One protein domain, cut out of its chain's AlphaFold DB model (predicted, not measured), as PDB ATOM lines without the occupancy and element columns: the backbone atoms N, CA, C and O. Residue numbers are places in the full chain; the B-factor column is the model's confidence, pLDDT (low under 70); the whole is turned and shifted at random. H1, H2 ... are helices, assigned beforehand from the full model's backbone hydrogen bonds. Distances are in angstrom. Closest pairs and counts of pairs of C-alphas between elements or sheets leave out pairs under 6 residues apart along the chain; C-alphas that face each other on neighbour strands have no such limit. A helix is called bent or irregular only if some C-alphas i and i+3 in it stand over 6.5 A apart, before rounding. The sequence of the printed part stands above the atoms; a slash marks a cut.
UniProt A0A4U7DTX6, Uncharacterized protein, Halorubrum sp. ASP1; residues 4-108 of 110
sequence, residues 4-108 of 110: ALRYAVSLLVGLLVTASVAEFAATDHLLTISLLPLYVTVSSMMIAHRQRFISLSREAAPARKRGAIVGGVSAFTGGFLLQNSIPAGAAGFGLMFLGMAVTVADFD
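AT A GLANCE: This is residues 4 to 108 of the 110 residues of an uncharacterized protein of Halorubrum sp. ASP1 (UniProt A0A4U7DTX6). The longest helix, H4, splays away from H5 as the open arm of a V, while on the other side of H5 the hairpin of H1 and H2 packs lengthwise, with H2 between H1 and H5. H3 runs across the wide end of the V, from the end of H2 to the beginning of H4, and residues 57 to 73 stick out there. The printed part has 105 residues, with five named helices in the order H1, H2, H3, H4, H5 and no named strand; its class is all helix. It is flat, spanning 44 by 36 by 16 A, and compact, with a radius of gyration of the C-alphas of 14.9 A.

IN THESE COORDINATES: H4, residues 61 to 84, measures 34.8 A from first to last C-alpha, from (-51.538, -15.537, -73.817) to (-32.982, 5.801, -53.547). It has a kink of 33 degrees near residue 68 and is irregular, with C-alphas 62 and 65 8.0 A apart. H5, residues 86 to 108, measures 32.9 A and ends at C-alpha 108, (-40.130, -28.447, -64.673). H3, residues 50 to 59, measures 14.5 A. H2, residues 29 to 48, measures 29.5 A. H1, residues 4 to 24, measures 30.6 A and begins at C-alpha 4, (-19.562, -26.011, -66.944).

HOW THE PARTS SIT: H4 and H5 form a helical hairpin, running opposite ways at a shallow tilt of 26 degrees. They touch through residues 78 to 82 of H4 and 88 to 93 of H5 alone, and their closest C-alphas, those of Leu 81 and Gly 89, are 4.6 A apart. H5 is the hub, touching the four other helices. H2 touches it, the same way at a shallow tilt of 27 degrees; the closest C-alphas are those of Val 42 and Leu 98, at 5.0 A. H1 and H2 are a helical hairpin, opposite ways at a shallow tilt of 30 degrees, with the C-alphas of Gly 14 and Tyr 39 closest at 4.5 A. H1 touches H5 with residues 21 to 24 alone, the C-alphas of Val 21 and Pro 87 closest at 6.0 A. H1, H2 and H5 form a bundle, three helices lengthwise together. H3 is about perpendicular to H5, at 83 degrees, and touches residues 104 to 108 of H5 alone; the closest C-alphas are those of Phe 53 and Val 104, at 6.3 A. H3 and H4 meet only through their link. H4 is apart from H1 and H2. Every O i to N i+4 pair is within hydrogen-bond range in H1, H3 and H5; in H2 14 of 16 are, in H4 18 of 20.

THE WHOLE: The C-alphas farthest apart, those of Ala 26 and Pro 62, are separated by 44.4 A. The printed part has no cut, and its four links are tight. Residues 57 to 73 stand free. The mean pLDDT of the printed part is 78.2; residues 21 to 29 and 60 to 63 are under 70.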
ATOM      1  N   ALA A   4     -20.663 -26.928 -67.236       70.25
ATOM      2  CA  ALA A   4     -19.562 -26.011 -66.944       70.25
ATOM      3  C   ALA A   4     -19.737 -24.624 -67.588       70.25
ATOM      4  O   ALA A   4     -19.567 -23.613 -66.915       70.25
ATOM      5  N   LEU A   5     -20.161 -24.564 -68.858       72.56
ATOM      6  CA  LEU A   5     -20.420 -23.295 -69.547       72.56
ATOM      7  C   LEU A   5     -21.570 -22.527 -68.877       72.56
ATOM      8  O   LEU A   5     -21.528 -21.308 -68.759       72.56
ATOM      9  N   ARG A   6     -22.577 -23.258 -68.383       72.38
ATOM     10  CA  ARG A   6     -23.730 -22.702 -67.667       72.38
ATOM     11  C   ARG A   6     -23.318 -21.992 -66.379       72.38
ATOM     12  O   ARG A   6     -23.744 -20.865 -66.140       72.38
ATOM     13  N   TYR A   7     -22.473 -22.645 -65.582       72.44
ATOM     14  CA  TYR A   7     -21.941 -22.066 -64.351       72.44
ATOM     15  C   TYR A   7     -20.995 -20.902 -64.638       72.44
ATOM     16  O   TYR A   7     -21.104 -19.883 -63.971       72.44
ATOM     17  N   ALA A   8     -20.140 -20.999 -65.661       72.69
ATOM     18  CA  ALA A   8     -19.233 -19.915 -66.036       72.69
ATOM     19  C   ALA A   8     -19.984 -18.633 -66.440       72.69
ATOM     20  O   ALA A   8     -19.649 -17.551 -65.966       72.69
ATOM     21  N   VAL A   9     -21.039 -18.752 -67.256       75.62
ATOM     22  CA  VAL A   9     -21.879 -17.607 -67.653       75.62
ATOM     23  C   VAL A   9     -22.603 -17.013 -66.447       75.62
ATOM     24  O   VAL A   9     -22.624 -15.800 -66.275       75.62
ATOM     25  N   SER A  10     -23.169 -17.856 -65.587       75.81
ATOM     26  CA  SER A  10     -23.860 -17.421 -64.372       75.81
ATOM     27  C   SER A  10     -22.922 -16.698 -63.391       75.81
ATOM     28  O   SER A  10     -23.293 -15.658 -62.847       75.81
ATOM     29  N   LEU A  11     -21.691 -17.192 -63.238       74.69
ATOM     30  CA  LEU A  11     -20.642 -16.566 -62.434       74.69
ATOM     31  C   LEU A  11     -20.247 -15.204 -63.011       74.69
ATOM     32  O   LEU A  11     -20.199 -14.222 -62.277       74.69
ATOM     33  N   LEU A  12     -20.061 -15.120 -64.331       79.19
ATOM     34  CA  LEU A  12     -19.748 -13.870 -65.023       79.19
ATOM     35  C   LEU A  12     -20.863 -12.831 -64.845       79.19
ATOM     36  O   LEU A  12     -20.571 -11.680 -64.538       79.19
ATOM     37  N   VAL A  13     -22.133 -13.232 -64.969       78.12
ATOM     38  CA  VAL A  13     -23.280 -12.333 -64.748       78.12
ATOM     39  C   VAL A  13     -23.328 -11.847 -63.302       78.12
ATOM     40  O   VAL A  13     -23.455 -10.646 -63.074       78.12
ATOM     41  N   GLY A  14     -23.184 -12.746 -62.324       71.50
ATOM     42  CA  GLY A  14     -23.142 -12.356 -60.914       71.50
ATOM     43  C   GLY A  14     -21.995 -11.398 -60.602       71.50
ATOM     44  O   GLY A  14     -22.188 -10.422 -59.876       71.50
ATOM     45  N   LEU A  15     -20.828 -11.625 -61.205       72.94
ATOM     46  CA  LEU A  15     -19.650 -10.785 -61.032       72.94
ATOM     47  C   LEU A  15     -19.817  -9.417 -61.704       72.94
ATOM     48  O   LEU A  15     -19.513  -8.414 -61.071       72.94
ATOM     49  N   LEU A  16     -20.374  -9.355 -62.919       76.88
ATOM     50  CA  LEU A  16     -20.690  -8.092 -63.597       76.88
ATOM     51  C   LEU A  16     -21.688  -7.258 -62.798       76.88
ATOM     52  O   LEU A  16     -21.454  -6.077 -62.582       76.88
ATOM     53  N   VAL A  17     -22.784  -7.861 -62.333       72.19
ATOM     54  CA  VAL A  17     -23.802  -7.125 -61.572       72.19
ATOM     55  C   VAL A  17     -23.234  -6.624 -60.247       72.19
ATOM     56  O   VAL A  17     -23.447  -5.470 -59.887       72.19
ATOM     57  N   THR A  18     -22.466  -7.462 -59.552       72.81
ATOM     58  CA  THR A  18     -21.826  -7.080 -58.287       72.81
ATOM     59  C   THR A  18     -20.797  -5.977 -58.489       72.81
ATOM     60  O   THR A  18     -20.798  -5.019 -57.727       72.81
ATOM     61  N   ALA A  19     -19.949  -6.083 -59.515       70.94
ATOM     62  CA  ALA A  19     -18.936  -5.081 -59.829       70.94
ATOM     63  C   ALA A  19     -19.574  -3.739 -60.208       70.94
ATOM     64  O   ALA A  19     -19.187  -2.714 -59.653       70.94
ATOM     65  N   SER A  20     -20.602  -3.753 -61.064       70.94
ATOM     66  CA  SER A  20     -21.354  -2.547 -61.417       70.94
ATOM     67  C   SER A  20     -21.970  -1.904 -60.179       70.94
ATOM     68  O   SER A  20     -21.815  -0.712 -59.965       70.94
ATOM     69  N   VAL A  21     -22.637  -2.673 -59.313       67.56
ATOM     70  CA  VAL A  21     -23.230  -2.089 -58.102       67.56
ATOM     71  C   VAL A  21     -22.158  -1.596 -57.131       67.56
ATOM     72  O   VAL A  21     -22.344  -0.536 -56.546       67.56
ATOM     73  N   ALA A  22     -21.033  -2.301 -56.990       69.06
ATOM     74  CA  ALA A  22     -19.928  -1.890 -56.126       69.06
ATOM     75  C   ALA A  22     -19.310  -0.551 -56.540       69.06
ATOM     76  O   ALA A  22     -18.922   0.225 -55.673       69.06
ATOM     77  N   GLU A  23     -19.252  -0.265 -57.840       66.69
ATOM     78  CA  GLU A  23     -18.742   1.006 -58.362       66.69
ATOM     79  C   GLU A  23     -19.658   2.189 -58.004       66.69
ATOM     80  O   GLU A  23     -19.181   3.284 -57.712       66.69
ATOM     81  N   PHE A  24     -20.973   1.962 -57.957       62.66
ATOM     82  CA  PHE A  24     -21.962   2.996 -57.634       62.66
ATOM     83  C   PHE A  24     -22.358   3.050 -56.148       62.66
ATOM     84  O   PHE A  24     -22.998   4.009 -55.711       62.66
ATOM     85  N   ALA A  25     -22.002   2.039 -55.355       61.03
ATOM     86  CA  ALA A  25     -22.386   1.914 -53.955       61.03
ATOM     87  C   ALA A  25     -21.262   2.373 -53.021       61.03
ATOM     88  O   ALA A  25     -20.419   1.585 -52.597       61.03
ATOM     89  N   ALA A  26     -21.283   3.652 -52.645       57.75
ATOM     90  CA  ALA A  26     -20.288   4.218 -51.735       57.75
ATOM     91  C   ALA A  26     -20.460   3.792 -50.258       57.75
ATOM     92  O   ALA A  26     -19.548   4.016 -49.468       57.75
ATOM     93  N   THR A  27     -21.599   3.194 -49.870       59.22
ATOM     94  CA  THR A  27     -21.985   3.123 -48.441       59.22
ATOM     95  C   THR A  27     -22.351   1.725 -47.919       59.22
ATOM     96  O   THR A  27     -22.078   1.438 -46.759       59.22
ATOM     97  N   ASP A  28     -22.899   0.819 -48.744       66.62
ATOM     98  CA  ASP A  28     -23.425  -0.483 -48.281       66.62
ATOM     99  C   ASP A  28     -22.701  -1.686 -48.909       66.62
ATOM    100  O   ASP A  28     -23.205  -2.395 -49.790       66.62
ATOM    101  N   HIS A  29     -21.487  -1.950 -48.425       69.81
ATOM    102  CA  HIS A  29     -20.646  -3.046 -48.919       69.81
ATOM    103  C   HIS A  29     -21.249  -4.441 -48.677       69.81
ATOM    104  O   HIS A  29     -21.103  -5.320 -49.523       69.81
ATOM    105  N   LEU A  30     -21.982  -4.655 -47.577       74.25
ATOM    106  CA  LEU A  30     -22.615  -5.951 -47.279       74.25
ATOM    107  C   LEU A  30     -23.736  -6.302 -48.268       74.25
ATOM    108  O   LEU A  30     -23.793  -7.432 -48.760       74.25
ATOM    109  N   LEU A  31     -24.595  -5.331 -48.605       71.88
ATOM    110  CA  LEU A  31     -25.637  -5.514 -49.620       71.88
ATOM    111  C   LEU A  31     -25.011  -5.796 -50.982       71.88
ATOM    112  O   LEU A  31     -25.419  -6.732 -51.664       71.88
ATOM    113  N   THR A  32     -23.964  -5.054 -51.326       75.00
ATOM    114  CA  THR A  32     -23.218  -5.247 -52.569       75.00
ATOM    115  C   THR A  32     -22.638  -6.661 -52.673       75.00
ATOM    116  O   THR A  32     -22.842  -7.330 -53.682       75.00
ATOM    117  N   ILE A  33     -21.992  -7.173 -51.618       77.25
ATOM    118  CA  ILE A  33     -21.417  -8.531 -51.606       77.25
ATOM    119  C   ILE A  33     -22.503  -9.604 -51.772       77.25
ATOM    120  O   ILE A  33     -22.286 -10.599 -52.466       77.25
ATOM    121  N   SER A  34     -23.686  -9.403 -51.181       78.50
ATOM    122  CA  SER A  34     -24.801 -10.358 -51.279       78.50
ATOM    123  C   SER A  34     -25.395 -10.492 -52.689       78.50
ATOM    124  O   SER A  34     -26.004 -11.517 -53.003       78.50
ATOM    125  N   LEU A  35     -25.174  -9.509 -53.571       79.00
ATOM    126  CA  LEU A  35     -25.635  -9.570 -54.961       79.00
ATOM    127  C   LEU A  35     -24.942 -10.673 -55.753       79.00
ATOM    128  O   LEU A  35     -25.554 -11.244 -56.656       79.00
ATOM    129  N   LEU A  36     -23.702 -11.007 -55.397       74.88
ATOM    130  CA  LEU A  36     -22.924 -12.013 -56.104       74.88
ATOM    131  C   LEU A  36     -23.587 -13.394 -56.034       74.88
ATOM    132  O   LEU A  36     -23.987 -13.900 -57.084       74.88
ATOM    133  N   PRO A  37     -23.800 -14.009 -54.853       80.12
ATOM    134  CA  PRO A  37     -24.479 -15.300 -54.784       80.12
ATOM    135  C   PRO A  37     -25.918 -15.232 -55.311       80.12
ATOM    136  O   PRO A  37     -26.385 -16.200 -55.916       80.12
ATOM    137  N   LEU A  38     -26.608 -14.095 -55.149       81.06
ATOM    138  CA  LEU A  38     -27.968 -13.901 -55.651       81.06
ATOM    139  C   LEU A  38     -28.024 -14.023 -57.180       81.06
ATOM    140  O   LEU A  38     -28.703 -14.902 -57.710       81.06
ATOM    141  N   TYR A  39     -27.275 -13.186 -57.900       79.88
ATOM    142  CA  TYR A  39     -27.306 -13.159 -59.364       79.88
ATOM    143  C   TYR A  39     -26.659 -14.390 -59.998       79.88
ATOM    144  O   TYR A  39     -27.108 -14.822 -61.066       79.88
ATOM    145  N   VAL A  40     -25.679 -15.013 -59.332       79.75
ATOM    146  CA  VAL A  40     -25.181 -16.338 -59.725       79.75
ATOM    147  C   VAL A  40     -26.323 -17.355 -59.668       79.75
ATOM    148  O   VAL A  40     -26.627 -17.994 -60.678       79.75
ATOM    149  N   THR A  41     -27.017 -17.467 -58.536       83.06
ATOM    150  CA  THR A  41     -28.097 -18.453 -58.357       83.06
ATOM    151  C   THR A  41     -29.216 -18.245 -59.375       83.06
ATOM    152  O   THR A  41     -29.569 -19.181 -60.098       83.06
ATOM    153  N   VAL A  42     -29.694 -17.005 -59.515       84.44
ATOM    154  CA  VAL A  42     -30.722 -16.615 -60.494       84.44
ATOM    155  C   VAL A  42     -30.319 -17.028 -61.906       84.44
ATOM    156  O   VAL A  42     -31.064 -17.731 -62.592       84.44
ATOM    157  N   SER A  43     -29.118 -16.634 -62.334       78.31
ATOM    158  CA  SER A  43     -28.645 -16.897 -63.694       78.31
ATOM    159  C   SER A  43     -28.484 -18.393 -63.944       78.31
ATOM    160  O   SER A  43     -28.897 -18.897 -64.984       78.31
ATOM    161  N   SER A  44     -27.934 -19.137 -62.979       81.44
ATOM    162  CA  SER A  44     -27.759 -20.587 -63.102       81.44
ATOM    163  C   SER A  44     -29.101 -21.292 -63.291       81.44
ATOM    164  O   SER A  44     -29.219 -22.166 -64.154       81.44
ATOM    165  N   MET A  45     -30.111 -20.878 -62.523       81.38
ATOM    166  CA  MET A  45     -31.443 -21.474 -62.510       81.38
ATOM    167  C   MET A  45     -32.263 -21.098 -63.749       81.38
ATOM    168  O   MET A  45     -32.883 -21.974 -64.355       81.38
ATOM    169  N   MET A  46     -32.185 -19.845 -64.209       81.19
ATOM    170  CA  MET A  46     -32.793 -19.421 -65.476       81.19
ATOM    171  C   MET A  46     -32.182 -20.141 -66.681       81.19
ATOM    172  O   MET A  46     -32.909 -20.544 -67.589       81.19
ATOM    173  N   ILE A  47     -30.856 -20.326 -66.714       83.69
ATOM    174  CA  ILE A  47     -30.224 -21.054 -67.822       83.69
ATOM    175  C   ILE A  47     -30.552 -22.554 -67.730       83.69
ATOM    176  O   ILE A  47     -30.672 -23.214 -68.762       83.69
ATOM    177  N   ALA A  48     -30.717 -23.100 -66.519       85.44
ATOM    178  CA  ALA A  48     -31.109 -24.493 -66.316       85.44
ATOM    179  C   ALA A  48     -32.466 -24.822 -66.933       85.44
ATOM    180  O   ALA A  48     -32.553 -25.764 -67.712       85.44
ATOM    181  N   HIS A  49     -33.467 -23.991 -66.651       83.06
ATOM    182  CA  HIS A  49     -34.861 -24.216 -67.038       83.06
ATOM    183  C   HIS A  49     -35.276 -23.307 -68.210       83.06
ATOM    184  O   HIS A  49     -36.444 -22.957 -68.378       83.06
ATOM    185  N   ARG A  50     -34.310 -22.896 -69.050       79.62
ATOM    186  CA  ARG A  50     -34.513 -21.911 -70.131       79.62
ATOM    187  C   ARG A  50     -35.657 -22.290 -71.070       79.62
ATOM    188  O   ARG A  50     -36.408 -21.422 -71.507       79.62
ATOM    189  N   GLN A  51     -35.747 -23.564 -71.452       80.62
ATOM    190  CA  GLN A  51     -36.763 -24.024 -72.402       80.62
ATOM    191  C   GLN A  51     -38.169 -23.911 -71.806       80.62
ATOM    192  O   GLN A  51     -39.052 -23.360 -72.462       80.62
ATOM    193  N   ARG A  52     -38.333 -24.324 -70.545       82.69
ATOM    194  CA  ARG A  52     -39.587 -24.216 -69.795       82.69
ATOM    195  C   ARG A  52     -40.007 -22.765 -69.578       82.69
ATOM    196  O   ARG A  52     -41.161 -22.403 -69.784       82.69
ATOM    197  N   PHE A  53     -39.044 -21.898 -69.279       79.56
ATOM    198  CA  PHE A  53     -39.268 -20.459 -69.153       79.56
ATOM    199  C   PHE A  53     -39.863 -19.848 -70.437       79.56
ATOM    200  O   PHE A  53     -40.806 -19.053 -70.391       79.56
ATOM    201  N   ILE A  54     -39.336 -20.246 -71.603       81.62
ATOM    202  CA  ILE A  54     -39.816 -19.778 -72.911       81.62
ATOM    203  C   ILE A  54     -41.203 -20.352 -73.226       81.62
ATOM    204  O   ILE A  54     -42.050 -19.612 -73.732       81.62
ATOM    205  N   SER A  55     -41.459 -21.632 -72.931       83.06
ATOM    206  CA  SER A  55     -42.766 -22.250 -73.197       83.06
ATOM    207  C   SER A  55     -43.872 -21.617 -72.349       83.06
ATOM    208  O   SER A  55     -44.869 -21.164 -72.908       83.06
ATOM    209  N   LEU A  56     -43.650 -21.459 -71.038       81.50
ATOM    210  CA  LEU A  56     -44.588 -20.809 -70.111       81.50
ATOM    211  C   LEU A  56     -44.906 -19.373 -70.538       81.50
ATOM    212  O   LEU A  56     -46.065 -18.959 -70.545       81.50
ATOM    213  N   SER A  57     -43.889 -18.622 -70.963       75.31
ATOM    214  CA  SER A  57     -44.075 -17.251 -71.451       75.31
ATOM    215  C   SER A  57     -44.923 -17.193 -72.727       75.31
ATOM    216  O   SER A  57     -45.662 -16.231 -72.937       75.31
ATOM    217  N   ARG A  58     -44.829 -18.215 -73.587       76.69
ATOM    218  CA  ARG A  58     -45.570 -18.297 -74.853       76.69
ATOM    219  C   ARG A  58     -47.014 -18.762 -74.655       76.69
ATOM    220  O   ARG A  58     -47.905 -18.279 -75.349       76.69
ATOM    221  N   GLU A  59     -47.242 -19.650 -73.694       73.31
ATOM    222  CA  GLU A  59     -48.565 -20.160 -73.312       73.31
ATOM    223  C   GLU A  59     -49.365 -19.162 -72.457       73.31
ATOM    224  O   GLU A  59     -50.590 -19.241 -72.396       73.31
ATOM    225  N   ALA A  60     -48.711 -18.151 -71.876       66.00
ATOM    226  CA  ALA A  60     -49.328 -17.121 -71.035       66.00
ATOM    227  C   ALA A  60     -50.261 -16.125 -71.768       66.00
ATOM    228  O   ALA A  60     -50.677 -15.123 -71.177       66.00
ATOM    229  N   ALA A  61     -50.635 -16.381 -73.028       59.91
ATOM    230  CA  ALA A  61     -51.538 -15.537 -73.817       59.91
ATOM    231  C   ALA A  61     -52.833 -15.097 -73.077       59.91
ATOM    232  O   ALA A  61     -53.157 -13.906 -73.148       59.91
ATOM    233  N   PRO A  62     -53.543 -15.952 -72.302       60.72
ATOM    234  CA  PRO A  62     -54.722 -15.524 -71.540       60.72
ATOM    235  C   PRO A  62     -54.403 -14.753 -70.239       60.72
ATOM    236  O   PRO A  62     -55.287 -14.106 -69.681       60.72
ATOM    237  N   ALA A  63     -53.152 -14.742 -69.757       65.94
ATOM    238  CA  ALA A  63     -52.740 -14.094 -68.501       65.94
ATOM    239  C   ALA A  63     -52.141 -12.679 -68.679       65.94
ATOM    240  O   ALA A  63     -51.702 -12.050 -67.708       65.94
ATOM    241  N   ARG A  64     -52.156 -12.136 -69.904       71.94
ATOM    242  CA  ARG A  64     -51.459 -10.894 -70.295       71.94
ATOM    243  C   ARG A  64     -51.819  -9.661 -69.454       71.94
ATOM    244  O   ARG A  64     -50.945  -8.848 -69.172       71.94
ATOM    245  N   LYS A  65     -53.077  -9.535 -69.000       78.38
ATOM    246  CA  LYS A  65     -53.515  -8.427 -68.121       78.38
ATOM    247  C   LYS A  65     -52.861  -8.482 -66.738       78.38
ATOM    248  O   LYS A  65     -52.399  -7.459 -66.247       78.38
ATOM    249  N   ARG A  66     -52.785  -9.669 -66.125       79.56
ATOM    250  CA  ARG A  66     -52.133  -9.851 -64.815       79.56
ATOM    251  C   ARG A  66     -50.631  -9.609 -64.935       79.56
ATOM    252  O   ARG A  66     -50.075  -8.902 -64.104       79.56
ATOM    253  N   GLY A  67     -50.012 -10.102 -66.010       80.69
ATOM    254  CA  GLY A  67     -48.606  -9.830 -66.320       80.69
ATOM    255  C   GLY A  67     -48.305  -8.336 -66.481       80.69
ATOM    256  O   GLY A  67     -47.311  -7.861 -65.946       80.69
ATOM    257  N   ALA A  68     -49.186  -7.574 -67.138       82.81
ATOM    258  CA  ALA A  68     -49.026  -6.126 -67.283       82.81
ATOM    259  C   ALA A  68     -49.132  -5.375 -65.945       82.81
ATOM    260  O   ALA A  68     -48.336  -4.476 -65.692       82.81
ATOM    261  N   ILE A  69     -50.074  -5.758 -65.074       86.88
ATOM    262  CA  ILE A  69     -50.223  -5.147 -63.741       86.88
ATOM    263  C   ILE A  69     -48.991  -5.444 -62.885       86.88
ATOM    264  O   ILE A  69     -48.384  -4.525 -62.342       86.88
ATOM    265  N   VAL A  70     -48.592  -6.717 -62.804       84.75
ATOM    266  CA  VAL A  70     -47.417  -7.129 -62.027       84.75
ATOM    267  C   VAL A  70     -46.158  -6.458 -62.573       84.75
ATOM    268  O   VAL A  70     -45.383  -5.914 -61.789       84.75
ATOM    269  N   GLY A  71     -45.988  -6.422 -63.897       84.38
ATOM    270  CA  GLY A  71     -44.876  -5.741 -64.563       84.38
ATOM    271  C   GLY A  71     -44.847  -4.234 -64.299       84.38
ATOM    272  O   GLY A  71     -43.789  -3.684 -64.018       84.38
ATOM    273  N   GLY A  72     -46.003  -3.566 -64.322       85.69
ATOM    274  CA  GLY A  72     -46.109  -2.136 -64.025       85.69
ATOM    275  C   GLY A  72     -45.754  -1.804 -62.574       85.69
ATOM    276  O   GLY A  72     -44.968  -0.892 -62.331       85.69
ATOM    277  N   VAL A  73     -46.276  -2.574 -61.612       90.00
ATOM    278  CA  VAL A  73     -45.969  -2.387 -60.182       90.00
ATOM    279  C   VAL A  73     -44.488  -2.647 -59.907       90.00
ATOM    280  O   VAL A  73     -43.834  -1.830 -59.268       90.00
ATOM    281  N   SER A  74     -43.934  -3.740 -60.436       84.62
ATOM    282  CA  SER A  74     -42.515  -4.066 -60.249       84.62
ATOM    283  C   SER A  74     -41.582  -3.053 -60.917       84.62
ATOM    284  O   SER A  74     -40.578  -2.681 -60.314       84.62
ATOM    285  N   ALA A  75     -41.925  -2.524 -62.096       86.12
ATOM    286  CA  ALA A  75     -41.166  -1.447 -62.732       86.12
ATOM    287  C   ALA A  75     -41.222  -0.139 -61.925       86.12
ATOM    288  O   ALA A  75     -40.192   0.508 -61.740       86.12
ATOM    289  N   PHE A  76     -42.398   0.232 -61.408       88.25
ATOM    290  CA  PHE A  76     -42.562   1.427 -60.578       88.25
ATOM    291  C   PHE A  76     -41.762   1.323 -59.274       88.25
ATOM    292  O   PHE A  76     -40.938   2.188 -58.974       88.25
ATOM    293  N   THR A  77     -41.949   0.234 -58.525       87.12
ATOM    294  CA  THR A  77     -41.231  -0.008 -57.268       87.12
ATOM    295  C   THR A  77     -39.727  -0.140 -57.503       87.12
ATOM    296  O   THR A  77     -38.944   0.465 -56.776       87.12
ATOM    297  N   GLY A  78     -39.307  -0.872 -58.537       84.56
ATOM    298  CA  GLY A  78     -37.896  -1.023 -58.887       84.56
ATOM    299  C   GLY A  78     -37.240   0.301 -59.283       84.56
ATOM    300  O   GLY A  78     -36.135   0.596 -58.834       84.56
ATOM    301  N   GLY A  79     -37.941   1.140 -60.051       83.81
ATOM    302  CA  GLY A  79     -37.478   2.482 -60.403       83.81
ATOM    303  C   GLY A  79     -37.338   3.403 -59.189       83.81
ATOM    304  O   GLY A  79     -36.391   4.185 -59.127       83.81
ATOM    305  N   PHE A  80     -38.234   3.293 -58.206       87.06
ATOM    306  CA  PHE A  80     -38.125   4.034 -56.946       87.06
ATOM    307  C   PHE A  80     -36.941   3.549 -56.096       87.06
ATOM    308  O   PHE A  80     -36.172   4.360 -55.583       87.06
ATOM    309  N   LEU A  81     -36.748   2.230 -55.994       84.38
ATOM    310  CA  LEU A  81     -35.618   1.657 -55.263       84.38
ATOM    311  C   LEU A  81     -34.281   2.075 -55.873       84.38
ATOM    312  O   LEU A  81     -33.394   2.466 -55.127       84.38
ATOM    313  N   LEU A  82     -34.147   2.060 -57.203       81.19
ATOM    314  CA  LEU A  82     -32.921   2.487 -57.886       81.19
ATOM    315  C   LEU A  82     -32.617   3.979 -57.702       81.19
ATOM    316  O   LEU A  82     -31.449   4.342 -57.611       81.19
ATOM    317  N   GLN A  83     -33.646   4.828 -57.626       81.25
ATOM    318  CA  GLN A  83     -33.475   6.254 -57.327       81.25
ATOM    319  C   GLN A  83     -32.970   6.495 -55.901       81.25
ATOM    320  O   GLN A  83     -32.246   7.459 -55.672       81.25
ATOM    321  N   ASN A  84     -33.348   5.637 -54.951       82.31
ATOM    322  CA  ASN A  84     -32.982   5.801 -53.547       82.31
ATOM    323  C   ASN A  84     -31.669   5.088 -53.181       82.31
ATOM    324  O   ASN A  84     -30.837   5.633 -52.465       82.31
ATOM    325  N   SER A  85     -31.483   3.852 -53.647       79.69
ATOM    326  CA  SER A  85     -30.289   3.042 -53.404       79.69
ATOM    327  C   SER A  85     -30.117   1.997 -54.506       79.69
ATOM    328  O   SER A  85     -30.880   1.033 -54.617       79.69
ATOM    329  N   ILE A  86     -29.064   2.170 -55.306       80.44
ATOM    330  CA  ILE A  86     -28.706   1.259 -56.400       80.44
ATOM    331  C   ILE A  86     -28.551  -0.197 -55.901       80.44
ATOM    332  O   ILE A  86     -29.161  -1.082 -56.510       80.44
ATOM    333  N   PRO A  87     -27.858  -0.480 -54.774       79.44
ATOM    334  CA  PRO A  87     -27.810  -1.825 -54.193       79.44
ATOM    335  C   PRO A  87     -29.171  -2.409 -53.835       79.44
ATOM    336  O   PRO A  87     -29.433  -3.577 -54.123       79.44
ATOM    337  N   ALA A  88     -30.048  -1.609 -53.225       80.06
ATOM    338  CA  ALA A  88     -31.370  -2.074 -52.818       80.06
ATOM    339  C   ALA A  88     -32.250  -2.394 -54.036       80.06
ATOM    340  O   ALA A  88     -32.939  -3.416 -54.050       80.06
ATOM    341  N   GLY A  89     -32.186  -1.564 -55.081       83.88
ATOM    342  CA  GLY A  89     -32.869  -1.822 -56.348       83.88
ATOM    343  C   GLY A  89     -32.372  -3.102 -57.020       83.88
ATOM    344  O   GLY A  89     -33.182  -3.954 -57.386       83.88
ATOM    345  N   ALA A  90     -31.053  -3.283 -57.117       81.75
ATOM    346  CA  ALA A  90     -30.457  -4.494 -57.680       81.75
ATOM    347  C   ALA A  90     -30.840  -5.755 -56.886       81.75
ATOM    348  O   ALA A  90     -31.218  -6.765 -57.478       81.75
ATOM    349  N   ALA A  91     -30.820  -5.695 -55.552       85.06
ATOM    350  CA  ALA A  91     -31.243  -6.812 -54.709       85.06
ATOM    351  C   ALA A  91     -32.730  -7.142 -54.914       85.06
ATOM    352  O   ALA A  91     -33.089  -8.310 -55.062       85.06
ATOM    353  N   GLY A  92     -33.587  -6.119 -54.996       84.69
ATOM    354  CA  GLY A  92     -35.015  -6.280 -55.269       84.69
ATOM    355  C   GLY A  92     -35.288  -6.972 -56.607       84.69
ATOM    356  O   GLY A  92     -36.049  -7.940 -56.658       84.69
ATOM    357  N   PHE A  93     -34.616  -6.543 -57.681       83.25
ATOM    358  CA  PHE A  93     -34.722  -7.208 -58.983       83.25
ATOM    359  C   PHE A  93     -34.167  -8.635 -58.951       83.25
ATOM    360  O   PHE A  93     -34.809  -9.548 -59.469       83.25
ATOM    361  N   GLY A  94     -33.013  -8.854 -58.315       83.12
ATOM    362  CA  GLY A  94     -32.430 -10.186 -58.164       83.12
ATOM    363  C   GLY A  94     -33.369 -11.159 -57.444       83.12
ATOM    364  O   GLY A  94     -33.574 -12.273 -57.921       83.12
ATOM    365  N   LEU A  95     -34.012 -10.733 -56.353       86.62
ATOM    366  CA  LEU A  95     -34.993 -11.549 -55.625       86.62
ATOM    367  C   LEU A  95     -36.256 -11.822 -56.449       86.62
ATOM    368  O   LEU A  95     -36.764 -12.944 -56.432       86.62
ATOM    369  N   MET A  96     -36.737 -10.834 -57.208       86.38
ATOM    370  CA  MET A  96     -37.859 -11.020 -58.132       86.38
ATOM    371  C   MET A  96     -37.545 -12.112 -59.165       86.38
ATOM    372  O   MET A  96     -38.344 -13.031 -59.366       86.38
ATOM    373  N   PHE A  97     -36.367 -12.046 -59.792       84.56
ATOM    374  CA  PHE A  97     -35.941 -13.061 -60.752       84.56
ATOM    375  C   PHE A  97     -35.694 -14.419 -60.097       84.56
ATOM    376  O   PHE A  97     -35.990 -15.439 -60.714       84.56
ATOM    377  N   LEU A  98     -35.207 -14.454 -58.853       84.50
ATOM    378  CA  LEU A  98     -35.031 -15.700 -58.112       84.50
ATOM    379  C   LEU A  98     -36.372 -16.395 -57.882       84.50
ATOM    380  O   LEU A  98     -36.501 -17.572 -58.202       84.50
ATOM    381  N   GLY A  99     -37.387 -15.666 -57.408       84.31
ATOM    382  CA  GLY A  99     -38.734 -16.214 -57.235       84.31
ATOM    383  C   GLY A  99     -39.327 -16.732 -58.549       84.31
ATOM    384  O   GLY A  99     -39.905 -17.819 -58.598       84.31
ATOM    385  N   MET A 100     -39.119 -16.002 -59.646       83.75
ATOM    386  CA  MET A 100     -39.533 -16.457 -60.975       83.75
ATOM    387  C   MET A 100     -38.785 -17.725 -61.415       83.75
ATOM    388  O   MET A 100     -39.392 -18.648 -61.948       83.75
ATOM    389  N   ALA A 101     -37.476 -17.804 -61.184       83.62
ATOM    390  CA  ALA A 101     -36.684 -18.972 -61.550       83.62
ATOM    391  C   ALA A 101     -37.057 -20.211 -60.717       83.62
ATOM    392  O   ALA A 101     -37.115 -21.307 -61.269       83.62
ATOM    393  N   VAL A 102     -37.350 -20.033 -59.423       85.56
ATOM    394  CA  VAL A 102     -37.826 -21.100 -58.525       85.56
ATOM    395  C   VAL A 102     -39.181 -21.629 -58.972       85.56
ATOM    396  O   VAL A 102     -39.324 -22.830 -59.155       85.56
ATOM    397  N   THR A 103     -40.150 -20.746 -59.217       84.50
ATOM    398  CA  THR A 103     -41.477 -21.171 -59.694       84.50
ATOM    399  C   THR A 103     -41.398 -21.912 -61.025       84.50
ATOM    400  O   THR A 103     -42.067 -22.922 -61.198       84.50
ATOM    401  N   VAL A 104     -40.554 -21.468 -61.961       82.38
ATOM    402  CA  VAL A 104     -40.368 -22.174 -63.240       82.38
ATOM    403  C   VAL A 104     -39.714 -23.543 -63.057       82.38
ATOM    404  O   VAL A 104     -40.097 -24.466 -63.765       82.38
ATOM    405  N   ALA A 105     -38.752 -23.676 -62.140       81.94
ATOM    406  CA  ALA A 105     -38.139 -24.967 -61.834       81.94
ATOM    407  C   ALA A 105     -39.146 -25.943 -61.211       81.94
ATOM    408  O   ALA A 105     -39.179 -27.103 -61.601       81.94
ATOM    409  N   ASP A 106     -40.023 -25.456 -60.331       83.00
ATOM    410  CA  ASP A 106     -41.103 -26.258 -59.738       83.00
ATOM    411  C   ASP A 106     -42.041 -26.833 -60.820       83.00
ATOM    412  O   ASP A 106     -42.429 -27.992 -60.767       83.00
ATOM    413  N   PHE A 107     -42.328 -26.067 -61.882       79.12
ATOM    414  CA  PHE A 107     -43.088 -26.540 -63.054       79.12
ATOM    415  C   PHE A 107     -42.294 -27.404 -64.051       79.12
ATOM    416  O   PHE A 107     -42.877 -27.832 -65.058       79.12
ATOM    417  N   ASP A 108     -40.983 -27.562 -63.865       75.31
ATOM    418  CA  ASP A 108     -40.130 -28.447 -64.673       75.31
ATOM    419  C   ASP A 108     -39.943 -29.815 -63.998       75.31
ATOM    420  O   ASP A 108     -39.799 -30.814 -64.696       75.31
TER     421      ASP A 108